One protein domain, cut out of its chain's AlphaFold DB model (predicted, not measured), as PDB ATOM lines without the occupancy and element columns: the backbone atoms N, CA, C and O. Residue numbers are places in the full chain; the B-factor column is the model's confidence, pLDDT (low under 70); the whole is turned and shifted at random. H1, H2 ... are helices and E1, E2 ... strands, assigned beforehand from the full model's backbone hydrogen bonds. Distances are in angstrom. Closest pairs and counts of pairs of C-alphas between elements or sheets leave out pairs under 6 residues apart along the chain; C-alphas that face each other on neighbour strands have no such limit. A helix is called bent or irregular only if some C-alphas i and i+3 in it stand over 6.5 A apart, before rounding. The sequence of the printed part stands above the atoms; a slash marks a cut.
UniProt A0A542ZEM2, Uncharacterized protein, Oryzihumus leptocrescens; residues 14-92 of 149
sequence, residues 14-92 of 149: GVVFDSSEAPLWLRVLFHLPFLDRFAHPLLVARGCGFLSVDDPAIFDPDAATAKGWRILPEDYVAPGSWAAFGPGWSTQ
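AT A GLANCE: This is residues 14 to 92 of the 149 residues of an uncharacterized protein of Oryzihumus leptocrescens (UniProt A0A542ZEM2). A short two-stranded ribbon, E1 with E2, lies in the middle; helix H2 packs at one end of it through residues 40 to 44, and H1 meets H2 at a steep angle beyond that end. H3 lies off the E2 side of the ribbon, and the long closing stretch, residues 67 to 92, passes beside E2 and then swings to the other side, where residues 82 to 90 stick out as a free loop. The printed part has 79 residues with three named helices and two named strands, in the order E1, H1, H2, E2, H3; the sheet's order is E1 - E2, antiparallel. The class is mixed, helices and strands, with under half of the residues in named elements. The whole is compact, with a radius of gyration of the C-alphas of 13.4 A and spans of 35 by 33 by 20 A.

IN THESE COORDINATES: Strand E1, residues 14 to 17, begins at C-alpha 14 at (29.067, -23.717, -31.435). H1, residues 24 to 31, is 10.9 A long. H2, residues 36 to 45, is 14.3 A long and begins at C-alpha 36 at (34.259, -31.335, -16.861). H2 is neither bent nor irregular, but only just: C-alphas 38 and 41 are 6.3 A apart. Strand E2, residues 49 to 53, is 13.3 A long. H3, residues 61 to 66, is 8.6 A long and ends at C-alpha 66 at (41.890, -13.705, -26.707).

HOW THE PARTS SIT: E1 and E2 are antiparallel neighbours, at 154 degrees between their directions. N 14 and O 52 are 2.8 A apart and N 50 and O 16 are 2.8 A apart, both within hydrogen-bond range. Residues 50 to 51 of E2 also pair with residues 70 to 71, parallel. The closest C-alphas of H2 and E2, those of Leu 43 and Gly 49, are 5.7 A apart. The closest C-alphas of E1 and H2, those of Phe 17 and Leu 43, are 7.6 A apart. H1 and H2 touch, with the C-alphas of Phe 30 and Asp 36 closest at 4.3 A. They run opposite ways at a steep tilt of 54 degrees. E2 and H3 are near each other, with 5 pairs of C-alphas within 10 A. H3 is apart from E1, H1 and H2, and H1 is apart from E2. In H1 and H3 every O i to N i+4 pair is within hydrogen-bond range; in H2, 4 of 6 are.

THE WHOLE: The C-alphas of Trp 25 and Ala 57 are the two farthest apart, at 37.5 A. The printed part has no cut. The links H1 to H2 and H2 to E2 are tight, and E1 to H1 and E2 to H3 are short. Residues 82 to 90 stand free; without them the body spans 36 by 24 by 21 A. The mean pLDDT of the printed part is 74.2, and residues 74 to 92 are under 70.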
ATOM      1  N   GLY A  14      29.004 -22.351 -31.928       79.25
ATOM      2  CA  GLY A  14      29.067 -23.717 -31.435       79.25
ATOM      3  C   GLY A  14      30.474 -24.061 -30.940       79.25
ATOM      4  O   GLY A  14      31.465 -23.472 -31.360       79.25
ATOM      5  N   VAL A  15      30.580 -25.043 -30.042       79.94
ATOM      6  CA  VAL A  15      31.869 -25.513 -29.510       79.94
ATOM      7  C   VAL A  15      32.097 -26.972 -29.859       79.94
ATOM      8  O   VAL A  15      31.223 -27.817 -29.648       79.94
ATOM      9  N   VAL A  16      33.316 -27.261 -30.301       81.44
ATOM     10  CA  VAL A  16      33.837 -28.602 -30.553       81.44
ATOM     11  C   VAL A  16      35.120 -28.783 -29.746       81.44
ATOM     12  O   VAL A  16      35.970 -27.898 -29.699       81.44
ATOM     13  N   PHE A  17      35.273 -29.937 -29.098       81.75
ATOM     14  CA  PHE A  17      36.507 -30.295 -28.399       81.75
ATOM     15  C   PHE A  17      37.148 -31.504 -29.045       81.75
ATOM     16  O   PHE A  17      36.517 -32.560 -29.135       81.75
ATOM     17  N   ASP A  18      38.424 -31.376 -29.392       82.12
ATOM     18  CA  ASP A  18      39.240 -32.527 -29.737       82.12
ATOM     19  C   ASP A  18      39.968 -33.030 -28.488       82.12
ATOM     20  O   ASP A  18      41.086 -32.636 -28.158       82.12
ATOM     21  N   SER A  19      39.303 -33.912 -27.744       81.50
ATOM     22  CA  SER A  19      39.934 -34.544 -26.582       81.50
ATOM     23  C   SER A  19      40.977 -35.597 -26.970       81.50
ATOM     24  O   SER A  19      41.623 -36.144 -26.079       81.50
ATOM     25  N   SER A  20      41.146 -35.936 -28.255       80.38
ATOM     26  CA  SER A  20      42.068 -36.994 -28.669       80.38
ATOM     27  C   SER A  20      43.533 -36.614 -28.485       80.38
ATOM     28  O   SER A  20      44.326 -37.453 -28.048       80.38
ATOM     29  N   GLU A  21      43.839 -35.334 -28.679       80.50
ATOM     30  CA  GLU A  21      45.161 -34.736 -28.474       80.50
ATOM     31  C   GLU A  21      45.459 -34.416 -26.999       80.50
ATOM     32  O   GLU A  21      46.588 -34.090 -26.628       80.50
ATOM     33  N   ALA A  22      44.457 -34.518 -26.118       84.75
ATOM     34  CA  ALA A  22      44.617 -34.199 -24.709       84.75
ATOM     35  C   ALA A  22      45.321 -35.332 -23.926       84.75
ATOM     36  O   ALA A  22      45.111 -36.517 -24.200       84.75
ATOM     37  N   PRO A  23      46.088 -35.009 -22.864       90.12
ATOM     38  CA  PRO A  23      46.623 -36.011 -21.946       90.12
ATOM     39  C   PRO A  23      45.514 -36.883 -21.344       90.12
ATOM     40  O   PRO A  23      44.437 -36.382 -21.020       90.12
ATOM     41  N   LEU A  24      45.793 -38.170 -21.114       88.81
ATOM     42  CA  LEU A  24      44.784 -39.149 -20.685       88.81
ATOM     43  C   LEU A  24      44.013 -38.725 -19.424       88.81
ATOM     44  O   LEU A  24      42.795 -38.869 -19.373       88.81
ATOM     45  N   TRP A  25      44.687 -38.124 -18.440       90.56
ATOM     46  CA  TRP A  25      44.028 -37.610 -17.233       90.56
ATOM     47  C   TRP A  25      43.002 -36.509 -17.543       90.56
ATOM     48  O   TRP A  25      41.939 -36.469 -16.929       90.56
ATOM     49  N   LEU A  26      43.280 -35.640 -18.521       87.88
ATOM     50  CA  LEU A  26      42.383 -34.554 -18.911       87.88
ATOM     51  C   LEU A  26      41.184 -35.094 -19.694       87.88
ATOM     52  O   LEU A  26      40.068 -34.618 -19.504       87.88
ATOM     53  N   ARG A  27      41.396 -36.141 -20.502       87.69
ATOM     54  CA  ARG A  27      40.314 -36.881 -21.167       87.69
ATOM     55  C   ARG A  27      39.362 -37.474 -20.135       87.69
ATOM     56  O   ARG A  27      38.156 -37.292 -20.258       87.69
ATOM     57  N   VAL A  28      39.897 -38.121 -19.100       86.75
ATOM     58  CA  VAL A  28      39.091 -38.688 -18.010       86.75
ATOM     59  C   VAL A  28      38.318 -37.591 -17.276       86.75
ATOM     60  O   VAL A  28      37.108 -37.718 -17.120       86.75
ATOM     61  N   LEU A  29      38.968 -36.483 -16.898       86.00
ATOM     62  CA  LEU A  29      38.286 -35.359 -16.243       86.00
ATOM     63  C   LEU A  29      37.175 -34.755 -17.106       86.00
ATOM     64  O   LEU A  29      36.125 -34.410 -16.576       86.00
ATOM     65  N   PHE A  30      37.386 -34.644 -18.419       84.19
ATOM     66  CA  PHE A  30      36.394 -34.102 -19.347       84.19
ATOM     67  C   PHE A  30      35.143 -34.981 -19.466       84.19
ATOM     68  O   PHE A  30      34.045 -34.466 -19.655       84.19
ATOM     69  N   HIS A  31      35.292 -36.300 -19.325       81.94
ATOM     70  CA  HIS A  31      34.168 -37.240 -19.373       81.94
ATOM     71  C   HIS A  31      33.491 -37.444 -18.010       81.94
ATOM     72  O   HIS A  31      32.414 -38.040 -17.946       81.94
ATOM     73  N   LEU A  32      34.092 -36.957 -16.920       80.00
ATOM     74  CA  LEU A  32      33.512 -37.039 -15.585       80.00
ATOM     75  C   LEU A  32      32.568 -35.852 -15.340       80.00
ATOM     76  O   LEU A  32      33.009 -34.698 -15.390       80.00
ATOM     77  N   PRO A  33      31.284 -36.098 -15.013       73.69
ATOM     78  CA  PRO A  33      30.377 -35.017 -14.652       73.69
ATOM     79  C   PRO A  33      30.936 -34.245 -13.446       73.69
ATOM     80  O   PRO A  33      31.586 -34.834 -12.581       73.69
ATOM     81  N   PHE A  34      30.690 -32.933 -13.388       75.75
ATOM     82  CA  PHE A  34      31.180 -31.979 -12.372       75.75
ATOM     83  C   PHE A  34      32.657 -31.588 -12.483       75.75
ATOM     84  O   PHE A  34      33.010 -30.466 -12.107       75.75
ATOM     85  N   LEU A  35      33.515 -32.490 -12.962       79.06
ATOM     86  CA  LEU A  35      34.937 -32.214 -13.183       79.06
ATOM     87  C   LEU A  35      35.211 -31.660 -14.584       79.06
ATOM     88  O   LEU A  35      36.183 -30.926 -14.778       79.06
ATOM     89  N   ASP A  36      34.300 -31.915 -15.520       76.62
ATOM     90  CA  ASP A  36      34.259 -31.335 -16.861       76.62
ATOM     91  C   ASP A  36      34.391 -29.802 -16.863       76.62
ATOM     92  O   ASP A  36      35.074 -29.235 -17.722       76.62
ATOM     93  N   ARG A  37      33.840 -29.120 -15.847       80.38
ATOM     94  CA  ARG A  37      33.974 -27.659 -15.679       80.38
ATOM     95  C   ARG A  37      35.417 -27.176 -15.536       80.38
ATOM     96  O   ARG A  37      35.733 -26.066 -15.952       80.38
ATOM     97  N   PHE A  38      36.281 -28.001 -14.946       83.44
ATOM     98  CA  PHE A  38      37.704 -27.704 -14.777       83.44
ATOM     99  C   PHE A  38      38.521 -28.181 -15.977       83.44
ATOM    100  O   PHE A  38      39.530 -27.567 -16.317       83.44
ATOM    101  N   ALA A  39      38.073 -29.247 -16.644       85.12
ATOM    102  CA  ALA A  39      38.718 -29.753 -17.848       85.12
ATOM    103  C   ALA A  39      38.585 -28.777 -19.029       85.12
ATOM    104  O   ALA A  39      39.526 -28.617 -19.799       85.12
ATOM    105  N   HIS A  40      37.450 -28.085 -19.139       81.94
ATOM    106  CA  HIS A  40      37.153 -27.123 -20.205       81.94
ATOM    107  C   HIS A  40      38.228 -26.041 -20.417       81.94
ATOM    108  O   HIS A  40      38.820 -26.009 -21.497       81.94
ATOM    109  N   PRO A  41      38.532 -25.172 -19.430       85.12
ATOM    110  CA  PRO A  41      39.527 -24.116 -19.620       85.12
ATOM    111  C   PRO A  41      40.917 -24.690 -19.907       85.12
ATOM    112  O   PRO A  41      41.685 -24.094 -20.653       85.12
ATOM    113  N   LEU A  42      41.230 -25.877 -19.376       88.19
ATOM    114  CA  LEU A  42      42.495 -26.559 -19.638       88.19
ATOM    115  C   LEU A  42      42.584 -27.114 -21.066       88.19
ATOM    116  O   LEU A  42      43.670 -27.118 -21.638       88.19
ATOM    117  N   LEU A  43      41.474 -27.580 -21.645       86.12
ATOM    118  CA  LEU A  43      41.410 -28.001 -23.048       86.12
ATOM    119  C   LEU A  43      41.553 -26.802 -23.988       86.12
ATOM    120  O   LEU A  43      42.325 -26.875 -24.940       86.12
ATOM    121  N   VAL A  44      40.869 -25.692 -23.694       86.88
ATOM    122  CA  VAL A  44      40.977 -24.451 -24.480       86.88
ATOM    123  C   VAL A  44      42.399 -23.894 -24.412       86.88
ATOM    124  O   VAL A  44      43.017 -23.680 -25.448       86.88
ATOM    125  N   ALA A  45      42.984 -23.780 -23.215       87.12
ATOM    126  CA  ALA A  45      44.362 -23.309 -23.038       87.12
ATOM    127  C   ALA A  45      45.410 -24.196 -23.736       87.12
ATOM    128  O   ALA A  45      46.505 -23.735 -24.051       87.12
ATOM    129  N   ARG A  46      45.087 -25.472 -23.985       87.12
ATOM    130  CA  ARG A  46      45.931 -26.404 -24.747       87.12
ATOM    131  C   ARG A  46      45.677 -26.387 -26.253       87.12
ATOM    132  O   ARG A  46      46.343 -27.118 -26.975       87.12
ATOM    133  N   GLY A  47      44.751 -25.559 -26.735       85.69
ATOM    134  CA  GLY A  47      44.396 -25.480 -28.151       85.69
ATOM    135  C   GLY A  47      43.545 -26.652 -28.646       85.69
ATOM    136  O   GLY A  47      43.435 -26.841 -29.851       85.69
ATOM    137  N   CYS A  48      42.940 -27.419 -27.735       84.44
ATOM    138  CA  CYS A  48      42.026 -28.523 -28.047       84.44
ATOM    139  C   CYS A  48      40.553 -28.070 -28.110       84.44
ATOM    140  O   CYS A  48      39.656 -28.893 -28.306       84.44
ATOM    141  N   GLY A  49      40.287 -26.785 -27.854       84.62
ATOM    142  CA  GLY A  49      38.962 -26.174 -27.912       84.62
ATOM    143  C   GLY A  49      38.783 -25.377 -29.194       84.62
ATOM    144  O   GLY A  49      39.554 -24.456 -29.469       84.62
ATOM    145  N   PHE A  50      37.742 -25.713 -29.944       84.19
ATOM    146  CA  PHE A  50      37.459 -25.120 -31.235       84.19
ATOM    147  C   PHE A  50      36.037 -24.537 -31.285       84.19
ATOM    148  O   PHE A  50      35.116 -25.070 -30.660       84.19
ATOM    149  N   LEU A  51      35.863 -23.440 -32.022       84.81
ATOM    150  CA  LEU A  51      34.588 -22.755 -32.234       84.81
ATOM    151  C   LEU A  51      34.124 -22.859 -33.685       84.81
ATOM    152  O   LEU A  51      34.853 -22.474 -34.597       84.81
ATOM    153  N   SER A  52      32.903 -23.351 -33.870       82.88
ATOM    154  CA  SER A  52      32.179 -23.288 -35.140       82.88
ATOM    155  C   SER A  52      31.338 -22.022 -35.126       82.88
ATOM    156  O   SER A  52      30.583 -21.812 -34.176       82.88
ATOM    157  N   VAL A  53      31.476 -21.168 -36.134       82.94
ATOM    158  CA  VAL A  53      30.682 -19.940 -36.228       82.94
ATOM    159  C   VAL A  53      29.323 -20.299 -36.821       82.94
ATOM    160  O   VAL A  53      29.245 -20.715 -37.972       82.94
ATOM    161  N   ASP A  54      28.268 -20.169 -36.020       78.88
ATOM    162  CA  ASP A  54      26.893 -20.452 -36.446       78.88
ATOM    163  C   ASP A  54      26.218 -19.178 -36.986       78.88
ATOM    164  O   ASP A  54      25.456 -19.238 -37.949       78.88
ATOM    165  N   ASP A  55      26.504 -18.023 -36.373       78.38
ATOM    166  CA  ASP A  55      26.014 -16.709 -36.800       78.38
ATOM    167  C   ASP A  55      27.153 -15.671 -36.779       78.38
ATOM    168  O   ASP A  55      27.511 -15.150 -35.714       78.38
ATOM    169  N   PRO A  56      27.734 -15.340 -37.946       80.00
ATOM    170  CA  PRO A  56      28.840 -14.395 -38.034       80.00
ATOM    171  C   PRO A  56      28.437 -12.947 -37.716       80.00
ATOM    172  O   PRO A  56      29.320 -12.131 -37.471       80.00
ATOM    173  N   ALA A  57      27.144 -12.597 -37.702       80.50
ATOM    174  CA  ALA A  57      26.703 -11.223 -37.442       80.50
ATOM    175  C   ALA A  57      26.840 -10.816 -35.965       80.50
ATOM    176  O   ALA A  57      26.946  -9.628 -35.660       80.50
ATOM    177  N   ILE A  58      26.832 -11.796 -35.058       83.19
ATOM    178  CA  ILE A  58      26.938 -11.593 -33.604       83.19
ATOM    179  C   ILE A  58      28.222 -12.189 -33.011       83.19
ATOM    180  O   ILE A  58      28.511 -11.978 -31.834       83.19
ATOM    181  N   PHE A  59      28.985 -12.937 -33.809       83.12
ATOM    182  CA  PHE A  59      30.221 -13.572 -33.374       83.12
ATOM    183  C   PHE A  59      31.381 -12.570 -33.320       83.12
ATOM    184  O   PHE A  59      31.700 -11.917 -34.310       83.12
ATOM    185  N   ASP A  60      32.055 -12.501 -32.170       86.00
ATOM    186  CA  ASP A  60      33.272 -11.710 -31.975       86.00
ATOM    187  C   ASP A  60      34.522 -12.621 -32.031       86.00
ATOM    188  O   ASP A  60      34.829 -13.322 -31.051       86.00
ATOM    189  N   PRO A  61      35.256 -12.640 -33.164       83.81
ATOM    190  CA  PRO A  61      36.431 -13.492 -33.339       83.81
ATOM    191  C   PRO A  61      37.621 -13.066 -32.469       83.81
ATOM    192  O   PRO A  61      38.416 -13.918 -32.053       83.81
ATOM    193  N   ASP A  62      37.744 -11.776 -32.155       86.44
ATOM    194  CA  ASP A  62      38.869 -11.244 -31.387       86.44
ATOM    195  C   ASP A  62      38.723 -11.632 -29.914       86.44
ATOM    196  O   ASP A  62      39.662 -12.152 -29.299       86.44
ATOM    197  N   ALA A  63      37.512 -11.496 -29.363       84.62
ATOM    198  CA  ALA A  63      37.203 -11.947 -28.008       84.62
ATOM    199  C   ALA A  63      37.351 -13.468 -27.849       84.62
ATOM    200  O   ALA A  63      37.786 -13.950 -26.796       84.62
ATOM    201  N   ALA A  64      37.005 -14.236 -28.885       84.44
ATOM    202  CA  ALA A  64      37.194 -15.681 -28.905       84.44
ATOM    203  C   ALA A  64      38.685 -16.058 -28.864       84.44
ATOM    204  O   ALA A  64      39.113 -16.846 -28.013       84.44
ATOM    205  N   THR A  65      39.486 -15.446 -29.734       85.19
ATOM    206  CA  THR A  65      40.925 -15.724 -29.844       85.19
ATOM    207  C   THR A  65      41.674 -15.310 -28.576       85.19
ATOM    208  O   THR A  65      42.515 -16.062 -28.083       85.19
ATOM    209  N   ALA A  66      41.312 -14.172 -27.971       85.12
ATOM    210  CA  ALA A  66      41.890 -13.705 -26.707       85.12
ATOM    211  C   ALA A  66      41.690 -14.699 -25.547       85.12
ATOM    212  O   ALA A  66      42.521 -14.784 -24.642       85.12
ATOM    213  N   LYS A  67      40.611 -15.489 -25.586       81.44
ATOM    214  CA  LYS A  67      40.310 -16.540 -24.599       81.44
ATOM    215  C   LYS A  67      40.958 -17.893 -24.926       81.44
ATOM    216  O   LYS A  67      40.747 -18.858 -24.194       81.44
ATOM    217  N   GLY A  68      41.752 -17.970 -25.996       83.06
ATOM    218  CA  GLY A  68      42.477 -19.172 -26.412       83.06
ATOM    219  C   GLY A  68      41.671 -20.129 -27.290       83.06
ATOM    220  O   GLY A  68      42.105 -21.261 -27.508       83.06
ATOM    221  N   TRP A  69      40.507 -19.710 -27.793       85.44
ATOM    222  CA  TRP A  69      39.735 -20.524 -28.727       85.44
ATOM    223  C   TRP A  69      40.359 -20.530 -30.118       85.44
ATOM    224  O   TRP A  69      40.875 -19.518 -30.591       85.44
ATOM    225  N   ARG A  70      40.251 -21.672 -30.800       85.81
ATOM    226  CA  ARG A  70      40.581 -21.794 -32.222       85.81
ATOM    227  C   ARG A  70      39.306 -21.754 -33.049       85.81
ATOM    228  O   ARG A  70      38.376 -22.501 -32.772       85.81
ATOM    229  N   ILE A  71      39.256 -20.900 -34.059       86.00
ATOM    230  CA  ILE A  71      38.106 -20.819 -34.961       86.00
ATOM    231  C   ILE A  71      38.262 -21.927 -36.007       86.00
ATOM    232  O   ILE A  71      39.319 -22.030 -36.633       86.00
ATOM    233  N   LEU A  72      37.253 -22.793 -36.149       82.12
ATOM    234  CA  LEU A  72      37.254 -23.794 -37.211       82.12
ATOM    235  C   LEU A  72      37.032 -23.106 -38.567       82.12
ATOM    236  O   LEU A  72      36.167 -22.235 -38.667       82.12
ATOM    237  N   PRO A  73      37.733 -23.548 -39.621       71.75
ATOM    238  CA  PRO A  73      37.290 -23.340 -40.995       71.75
ATOM    239  C   PRO A  73      35.863 -23.876 -41.205       71.75
ATOM    240  O   PRO A  73      35.513 -24.907 -40.629       71.75
ATOM    241  N   GLU A  74      35.055 -23.212 -42.041       67.38
ATOM    242  CA  GLU A  74      33.666 -23.620 -42.354       67.38
ATOM    243  C   GLU A  74      33.547 -25.072 -42.857       67.38
ATOM    244  O   GLU A  74      32.494 -25.694 -42.730       67.38
ATOM    245  N   ASP A  75      34.623 -25.633 -43.407       63.69
ATOM    246  CA  ASP A  75      34.705 -26.973 -43.986       63.69
ATOM    247  C   ASP A  75      35.365 -28.020 -43.068       63.69
ATOM    248  O   ASP A  75      35.565 -29.170 -43.472       63.69
ATOM    249  N   TYR A  76      35.708 -27.669 -41.826       60.59
ATOM    250  CA  TYR A  76      36.438 -28.582 -40.949       60.59
ATOM    251  C   TYR A  76      35.552 -29.693 -40.371       60.59
ATOM    252  O   TYR A  76      34.572 -29.457 -39.660       60.59
ATOM    253  N   VAL A  77      35.984 -30.939 -40.581       57.53
ATOM    254  CA  VAL A  77      35.409 -32.143 -39.973       57.53
ATOM    255  C   VAL A  77      36.372 -32.677 -38.916       57.53
ATOM    256  O   VAL A  77      37.493 -33.075 -39.231       57.53
ATOM    257  N   ALA A  78      35.939 -32.713 -37.653       53.34
ATOM    258  CA  ALA A  78      36.788 -33.166 -36.553       53.34
ATOM    259  C   ALA A  78      37.185 -34.652 -36.710       53.34
ATOM    260  O   ALA A  78      36.289 -35.508 -36.803       53.34
ATOM    261  N   PRO A  79      38.492 -34.990 -36.677       46.00
ATOM    262  CA  PRO A  79      38.962 -36.371 -36.710       46.00
ATOM    263  C   PRO A  79      38.384 -37.170 -35.536       46.00
ATOM    264  O   PRO A  79      38.410 -36.736 -34.388       46.00
ATOM    265  N   GLY A  80      37.822 -38.350 -35.807       46.78
ATOM    266  CA  GLY A  80      37.247 -39.207 -34.761       46.78
ATOM    267  C   GLY A  80      35.876 -38.767 -34.234       46.78
ATOM    268  O   GLY A  80      35.294 -39.465 -33.398       46.78
ATOM    269  N   SER A  81      35.302 -37.675 -34.750       43.62
ATOM    270  CA  SER A  81      33.865 -37.479 -34.634       43.62
ATOM    271  C   SER A  81      33.191 -38.483 -35.573       43.62
ATOM    272  O   SER A  81      33.326 -38.425 -36.791       43.62
ATOM    273  N   TRP A  82      32.408 -39.413 -35.027       35.78
ATOM    274  CA  TRP A  82      31.484 -40.254 -35.809       35.78
ATOM    275  C   TRP A  82      30.339 -39.409 -36.397       35.78
ATOM    276  O   TRP A  82      29.281 -39.929 -36.744       35.78
ATOM    277  N   ALA A  83      30.549 -38.089 -36.451       41.66
ATOM    278  CA  ALA A  83      29.565 -37.060 -36.612       41.66
ATOM    279  C   ALA A  83      29.421 -36.588 -38.071       41.66
ATOM    280  O   ALA A  83      28.998 -35.468 -38.311       41.66
ATOM    281  N   ALA A  84      29.845 -37.400 -39.047       38.84
ATOM    282  CA  ALA A  84      29.975 -36.962 -40.442       38.84
ATOM    283  C   ALA A  84      29.318 -37.885 -41.489       38.84
ATOM    284  O   ALA A  84      29.491 -37.676 -42.684       38.84
ATOM    285  N   PHE A  85      28.514 -38.871 -41.087       33.62
ATOM    286  CA  PHE A  85      27.678 -39.651 -42.014       33.62
ATOM    287  C   PHE A  85      26.188 -39.304 -41.886       33.62
ATOM    288  O   PHE A  85      25.440 -39.973 -41.181       33.62
ATOM    289  N   GLY A  86      25.758 -38.239 -42.570       33.69
ATOM    290  CA  GLY A  86      24.339 -37.899 -42.713       33.69
ATOM    291  C   GLY A  86      24.096 -36.466 -43.211       33.69
ATOM    292  O   GLY A  86      24.581 -35.529 -42.593       33.69
ATOM    293  N   PRO A  87      23.344 -36.231 -44.296       32.31
ATOM    294  CA  PRO A  87      22.869 -34.893 -44.631       32.31
ATOM    295  C   PRO A  87      21.773 -34.515 -43.625       32.31
ATOM    296  O   PRO A  87      20.620 -34.911 -43.770       32.31
ATOM    297  N   GLY A  88      22.157 -33.830 -42.548       36.66
ATOM    298  CA  GLY A  88      21.240 -33.461 -41.465       36.66
ATOM    299  C   GLY A  88      21.816 -33.628 -40.064       36.66
ATOM    300  O   GLY A  88      21.077 -34.000 -39.153       36.66
ATOM    301  N   TRP A  89      23.115 -33.378 -39.870       39.03
ATOM    302  CA  TRP A  89      23.691 -33.324 -38.530       39.03
ATOM    303  C   TRP A  89      23.028 -32.208 -37.746       39.03
ATOM    304  O   TRP A  89      23.334 -31.030 -37.895       39.03
ATOM    305  N   SER A  90      22.101 -32.627 -36.890       42.91
ATOM    306  CA  SER A  90      21.668 -31.869 -35.743       42.91
ATOM    307  C   SER A  90      22.923 -31.394 -35.021       42.91
ATOM    308  O   SER A  90      23.594 -32.182 -34.347       42.91
ATOM    309  N   THR A  91      23.193 -30.095 -35.092       45.69
ATOM    310  CA  THR A  91      23.665 -29.318 -33.953       45.69
ATOM    311  C   THR A  91      22.674 -29.549 -32.809       45.69
ATOM    312  O   THR A  91      21.903 -28.677 -32.420       45.69
ATOM    313  N   GLN A  92      22.643 -30.764 -32.246       43.62
ATOM    314  CA  GLN A  92      22.147 -30.953 -30.896       43.62
ATOM    315  C   GLN A  92      23.126 -30.165 -30.059       43.62
ATOM    316  O   GLN A  92      24.190 -30.659 -29.679       43.62
TER     317      GLN A  92